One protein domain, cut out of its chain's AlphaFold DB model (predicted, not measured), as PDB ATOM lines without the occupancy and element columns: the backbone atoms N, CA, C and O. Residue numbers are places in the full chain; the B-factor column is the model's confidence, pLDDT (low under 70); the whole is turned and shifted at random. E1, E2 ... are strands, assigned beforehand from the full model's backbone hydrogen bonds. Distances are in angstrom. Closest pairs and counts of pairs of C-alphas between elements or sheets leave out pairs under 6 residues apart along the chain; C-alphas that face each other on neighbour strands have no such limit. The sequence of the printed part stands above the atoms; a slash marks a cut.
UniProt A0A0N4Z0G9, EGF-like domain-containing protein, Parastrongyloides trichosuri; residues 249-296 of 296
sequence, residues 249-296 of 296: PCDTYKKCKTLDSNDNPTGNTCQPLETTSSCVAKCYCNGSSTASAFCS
ATOM      1  N   PRO A 249     120.589 169.575 138.717       88.31
ATOM      2  CA  PRO A 249     120.718 170.384 137.507       88.31
ATOM      3  C   PRO A 249     122.178 170.566 137.074       88.31
ATOM      4  O   PRO A 249     122.432 170.749 135.886       88.31
ATOM      5  N   CYS A 250     123.146 170.466 137.993       89.19
ATOM      6  CA  CYS A 250     124.566 170.578 137.670       89.19
ATOM      7  C   CYS A 250     125.109 169.443 136.795       89.19
ATOM      8  O   CYS A 250     126.068 169.680 136.065       89.19
ATOM      9  N   ASP A 251     124.476 168.266 136.786       87.56
ATOM     10  CA  ASP A 251     124.943 167.109 136.006       87.56
ATOM     11  C   ASP A 251     124.909 167.381 134.491       87.56
ATOM     12  O   ASP A 251     125.669 166.798 133.720       87.56
ATOM     13  N   THR A 252     124.045 168.300 134.051       84.31
ATOM     14  CA  THR A 252     123.910 168.697 132.639       84.31
ATOM     15  C   THR A 252     124.280 170.163 132.385       84.31
ATOM     16  O   THR A 252     124.305 170.613 131.235       84.31
ATOM     17  N   TYR A 253     124.622 170.927 133.432       88.06
ATOM     18  CA  TYR A 253     124.839 172.371 133.345       88.06
ATOM     19  C   TYR A 253     126.252 172.751 132.881       88.06
ATOM     20  O   TYR A 253     127.126 173.138 133.655       88.06
ATOM     21  N   LYS A 254     126.464 172.728 131.563       86.19
ATOM     22  CA  LYS A 254     127.773 173.007 130.937       86.19
ATOM     23  C   LYS A 254     128.263 174.458 131.052       86.19
ATOM     24  O   LYS A 254     129.425 174.734 130.769       86.19
ATOM     25  N   LYS A 255     127.410 175.401 131.469       87.75
ATOM     26  CA  LYS A 255     127.781 176.824 131.615       87.75
ATOM     27  C   LYS A 255     128.715 177.087 132.805       87.75
ATOM     28  O   LYS A 255     129.246 178.185 132.932       87.75
ATOM     29  N   CYS A 256     128.918 176.087 133.660       85.81
ATOM     30  CA  CYS A 256     129.747 176.177 134.853       85.81
ATOM     31  C   CYS A 256     131.202 175.750 134.677       85.81
ATOM     32  O   CYS A 256     131.818 175.466 135.696       85.81
ATOM     33  N   LYS A 257     131.704 175.640 133.432       81.50
ATOM     34  CA  LYS A 257     133.061 175.194 133.041       81.50
ATOM     35  C   LYS A 257     133.944 174.770 134.223       81.50
ATOM     36  O   LYS A 257     134.799 175.533 134.673       81.50
ATOM     37  N   THR A 258     133.682 173.587 134.772       81.50
ATOM     38  CA  THR A 258     134.400 173.054 135.943       81.50
ATOM     39  C   THR A 258     135.749 172.460 135.546       81.50
ATOM     40  O   THR A 258     136.628 172.305 136.391       81.50
ATOM     41  N   LEU A 259     135.912 172.184 134.250       82.94
ATOM     42  CA  LEU A 259     137.141 171.772 133.591       82.94
ATOM     43  C   LEU A 259     137.458 172.739 132.439       82.94
ATOM     44  O   LEU A 259     136.538 173.280 131.812       82.94
ATOM     45  N   ASP A 260     138.745 172.977 132.190       82.25
ATOM     46  CA  ASP A 260     139.227 173.718 131.023       82.25
ATOM     47  C   ASP A 260     139.298 172.818 129.770       82.25
ATOM     48  O   ASP A 260     138.880 171.661 129.783       82.25
ATOM     49  N   SER A 261     139.805 173.346 128.653       83.31
ATOM     50  CA  SER A 261     139.931 172.592 127.393       83.31
ATOM     51  C   SER A 261     140.922 171.423 127.442       83.31
ATOM     52  O   SER A 261     140.984 170.657 126.484       83.31
ATOM     53  N   ASN A 262     141.707 171.310 128.514       87.75
ATOM     54  CA  ASN A 262     142.719 170.284 128.734       87.75
ATOM     55  C   ASN A 262     142.345 169.364 129.915       87.75
ATOM     56  O   ASN A 262     143.223 168.708 130.471       87.75
ATOM     57  N   ASP A 263     141.067 169.344 130.314       84.19
ATOM     58  CA  ASP A 263     140.530 168.575 131.442       84.19
ATOM     59  C   ASP A 263     141.136 168.927 132.817       84.19
ATOM     60  O   ASP A 263     141.060 168.134 133.761       84.19
ATOM     61  N   ASN A 264     141.690 170.134 132.987       86.06
ATOM     62  CA  ASN A 264     142.153 170.592 134.299       86.06
ATOM     63  C   ASN A 264     141.023 171.271 135.089       86.06
ATOM     64  O   ASN A 264     140.254 172.042 134.506       86.06
ATOM     65  N   PRO A 265     140.942 171.079 136.421       85.12
ATOM     66  CA  PRO A 265     139.998 171.799 137.270       85.12
ATOM     67  C   PRO A 265     140.196 173.315 137.194       85.12
ATOM     68  O   PRO A 265     141.275 173.826 137.483       85.12
ATOM     69  N   THR A 266     139.132 174.050 136.875       84.56
ATOM     70  CA  THR A 266     139.161 175.524 136.789       84.56
ATOM     71  C   THR A 266     139.025 176.217 138.146       84.56
ATOM     72  O   THR A 266     139.214 177.423 138.244       84.56
ATOM     73  N   GLY A 267     138.645 175.480 139.196       84.25
ATOM     74  CA  GLY A 267     138.253 176.052 140.491       84.25
ATOM     75  C   GLY A 267     136.821 176.608 140.518       84.25
ATOM     76  O   GLY A 267     136.377 177.114 141.551       84.25
ATOM     77  N   ASN A 268     136.076 176.488 139.414       89.44
ATOM     78  CA  ASN A 268     134.642 176.755 139.371       89.44
ATOM     79  C   ASN A 268     133.872 175.575 139.974       89.44
ATOM     80  O   ASN A 268     134.202 174.416 139.725       89.44
ATOM     81  N   THR A 269     132.805 175.855 140.720       90.75
ATOM     82  CA  THR A 269     131.894 174.814 141.213       90.75
ATOM     83  C   THR A 269     130.463 175.092 140.780       90.75
ATOM     84  O   THR A 269     130.027 176.242 140.705       90.75
ATOM     85  N   CYS A 270     129.730 174.021 140.481       90.62
ATOM     86  CA  CYS A 270     128.294 174.074 140.262       90.62
ATOM     87  C   CYS A 270     127.590 173.519 141.493       90.62
ATOM     88  O   CYS A 270     127.928 172.424 141.945       90.62
ATOM     89  N   GLN A 271     126.598 174.243 142.004       91.12
ATOM     90  CA  GLN A 271     125.710 173.719 143.036       91.12
ATOM     91  C   GLN A 271     124.245 173.934 142.647       91.12
ATOM     92  O   GLN A 271     123.905 174.974 142.067       91.12
ATOM     93  N   PRO A 272     123.365 172.970 142.954       89.75
ATOM     94  CA  PRO A 272     121.936 173.161 142.805       89.75
ATOM     95  C   PRO A 272     121.426 174.166 143.839       89.75
ATOM     96  O   PRO A 272     121.723 174.064 145.028       89.75
ATOM     97  N   LEU A 273     120.627 175.125 143.381       88.25
ATOM     98  CA  LEU A 273     119.834 176.000 144.229       88.25
ATOM     99  C   LEU A 273     118.375 175.549 144.140       88.25
ATOM    100  O   LEU A 273     117.695 175.798 143.140       88.25
ATOM    101  N   GLU A 274     117.926 174.858 145.184       87.69
ATOM    102  CA  GLU A 274     116.542 174.420 145.347       87.69
ATOM    103  C   GLU A 274     115.720 175.548 145.982       87.69
ATOM    104  O   GLU A 274     116.084 176.113 147.013       87.69
ATOM    105  N   THR A 275     114.601 175.880 145.352       81.69
ATOM    106  CA  THR A 275     113.563 176.759 145.896       81.69
ATOM    107  C   THR A 275     112.268 175.967 146.021       81.69
ATOM    108  O   THR A 275     112.164 174.846 145.523       81.69
ATOM    109  N   THR A 276     111.250 176.557 146.643       75.62
ATOM    110  CA  THR A 276     109.936 175.918 146.790       75.62
ATOM    111  C   THR A 276     109.305 175.512 145.457       75.62
ATOM    112  O   THR A 276     108.617 174.504 145.418       75.62
ATOM    113  N   SER A 277     109.558 176.236 144.362       76.88
ATOM    114  CA  SER A 277     108.927 175.992 143.053       76.88
ATOM    115  C   SER A 277     109.896 175.662 141.915       76.88
ATOM    116  O   SER A 277     109.458 175.333 140.818       76.88
ATOM    117  N   SER A 278     111.208 175.769 142.130       79.75
ATOM    118  CA  SER A 278     112.194 175.583 141.062       79.75
ATOM    119  C   SER A 278     113.515 175.027 141.575       79.75
ATOM    120  O   SER A 278     113.882 175.222 142.734       79.75
ATOM    121  N   CYS A 279     114.253 174.373 140.684       88.00
ATOM    122  CA  CYS A 279     115.610 173.918 140.923       88.00
ATOM    123  C   CYS A 279     116.496 174.378 139.773       88.00
ATOM    124  O   CYS A 279     116.238 174.059 138.613       88.00
ATOM    125  N   VAL A 280     117.526 175.158 140.088       89.19
ATOM    126  CA  VAL A 280     118.429 175.723 139.081       89.19
ATOM    127  C   VAL A 280     119.875 175.447 139.447       89.19
ATOM    128  O   VAL A 280     120.246 175.455 140.616       89.19
ATOM    129  N   ALA A 281     120.717 175.232 138.443       91.50
ATOM    130  CA  ALA A 281     122.157 175.207 138.646       91.50
ATOM    131  C   ALA A 281     122.682 176.635 138.861       91.50
ATOM    132  O   ALA A 281     122.310 177.565 138.137       91.50
ATOM    133  N   LYS A 282     123.565 176.808 139.844       92.62
ATOM    134  CA  LYS A 282     124.296 178.052 140.097       92.62
ATOM    135  C   LYS A 282     125.789 177.799 140.059       92.62
ATOM    136  O   LYS A 282     126.261 176.750 140.489       92.62
ATOM    137  N   CYS A 283     126.509 178.792 139.556       92.81
ATOM    138  CA  CYS A 283     127.946 178.738 139.390       92.81
ATOM    139  C   CYS A 283     128.675 179.628 140.375       92.81
ATOM    140  O   CYS A 283     128.345 180.802 140.522       92.81
ATOM    141  N   TYR A 284     129.708 179.078 140.988       92.56
ATOM    142  CA  TYR A 284     130.587 179.761 141.920       92.56
ATOM    143  C   TYR A 284     131.978 179.764 141.305       92.56
ATOM    144  O   TYR A 284     132.661 178.738 141.279       92.56
ATOM    145  N   CYS A 285     132.345 180.898 140.713       90.81
ATOM    146  CA  CYS A 285     133.529 180.984 139.871       90.81
ATOM    147  C   CYS A 285     134.779 181.250 140.701       90.81
ATOM    148  O   CYS A 285     134.754 182.131 141.563       90.81
ATOM    149  N   ASN A 286     135.858 180.514 140.432       87.00
ATOM    150  CA  ASN A 286     137.155 180.647 141.106       87.00
ATOM    151  C   ASN A 286     137.048 180.702 142.646       87.00
ATOM    152  O   ASN A 286     137.669 181.544 143.290       87.00
ATOM    153  N   GLY A 287     136.208 179.847 143.242       80.06
ATOM    154  CA  GLY A 287     136.004 179.810 144.698       80.06
ATOM    155  C   GLY A 287     135.204 180.978 145.299       80.06
ATOM    156  O   GLY A 287     135.144 181.098 146.521       80.06
ATOM    157  N   SER A 288     134.578 181.833 144.481       86.31
ATOM    158  CA  SER A 288     133.671 182.887 144.956       86.31
ATOM    159  C   SER A 288     132.483 182.307 145.726       86.31
ATOM    160  O   SER A 288     131.905 181.307 145.316       86.31
ATOM    161  N   SER A 289     132.051 182.978 146.797       86.88
ATOM    162  CA  SER A 289     130.801 182.665 147.507       86.88
ATOM    163  C   SER A 289     129.557 183.269 146.842       86.88
ATOM    164  O   SER A 289     128.435 183.007 147.268       86.88
ATOM    165  N   THR A 290     129.735 184.081 145.795       89.94
ATOM    166  CA  THR A 290     128.632 184.729 145.076       89.94
ATOM    167  C   THR A 290     128.204 183.883 143.884       89.94
ATOM    168  O   THR A 290     128.989 183.630 142.970       89.94
ATOM    169  N   ALA A 291     126.935 183.481 143.882       90.00
ATOM    170  CA  ALA A 291     126.351 182.698 142.806       90.00
ATOM    171  C   ALA A 291     126.204 183.516 141.511       90.00
ATOM    172  O   ALA A 291     125.706 184.640 141.505       90.00
ATOM    173  N   SER A 292     126.553 182.898 140.389       89.62
ATOM    174  CA  SER A 292     126.448 183.445 139.038       89.62
ATOM    175  C   SER A 292     125.711 182.475 138.112       89.62
ATOM    176  O   SER A 292     125.514 181.298 138.428       89.62
ATOM    177  N   ALA A 293     125.260 182.975 136.960       85.69
ATOM    178  CA  ALA A 293     124.620 182.137 135.950       85.69
ATOM    179  C   ALA A 293     125.637 181.327 135.126       85.69
ATOM    180  O   ALA A 293     125.283 180.284 134.592       85.69
ATOM    181  N   PHE A 294     126.884 181.774 134.995       89.94
ATOM    182  CA  PHE A 294     127.922 181.097 134.217       89.94
ATOM    183  C   PHE A 294     129.305 181.493 134.734       89.94
ATOM    184  O   PHE A 294     129.457 182.582 135.284       89.94
ATOM    185  N   CYS A 295     130.302 180.637 134.505       86.44
ATOM    186  CA  CYS A 295     131.708 180.983 134.701       86.44
ATOM    187  C   CYS A 295     132.414 181.112 133.354       86.44
ATOM    188  O   CYS A 295     132.086 180.400 132.400       86.44
ATOM    189  N   SER A 296     133.337 182.073 133.283       72.25
ATOM    190  CA  SER A 296     134.156 182.332 132.092       72.25
ATOM    191  C   SER A 296     135.219 181.258 131.933       72.25
ATOM    192  O   SER A 296     135.815 180.904 132.971       72.25
TER     193      SER A 296
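Overview. This is residues 249 to 296 of the 296 residues of the protein "EGF-like domain-containing protein" of Parastrongyloides trichosuri (UniProt A0A0N4Z0G9). There is little regular structure here: one antiparallel hairpin of two strands, E1 and E2, with long unnamed stretches of chain at its open end. Residues 249 to 268 run out to a loop round Asn 262 and come back into E1; after E2, residues 285 to 296 fold back. The printed part has 48 residues, with no named helix; the class is all strand, though named elements hold only 12 residues. The whole is compact, with a radius of gyration of the C-alphas of 10.8 A, and only just elongated, spanning 37 by 21 by 12 A.

Arrangement. E1, residues 269 to 274, and E2, residues 279 to 284, are antiparallel neighbours at 150 degrees, a hairpin with a tight link. N 269 and O 284 are within hydrogen-bond range at 2.9 A, and N 273 and O 280 at 2.8 A.

Along the chain. E1 begins at C-alpha 269 (131.894, 174.814, 141.213) and is 15.9 A long. E2, 16.1 A long, ends at C-alpha 284 (130.587, 179.761, 141.920).

Size, cuts and confidence. The C-alphas farthest apart, those of Asn 262 and Thr 276, are 37.8 A apart. The printed part has no cut, and no printed residue is under 70 in pLDDT.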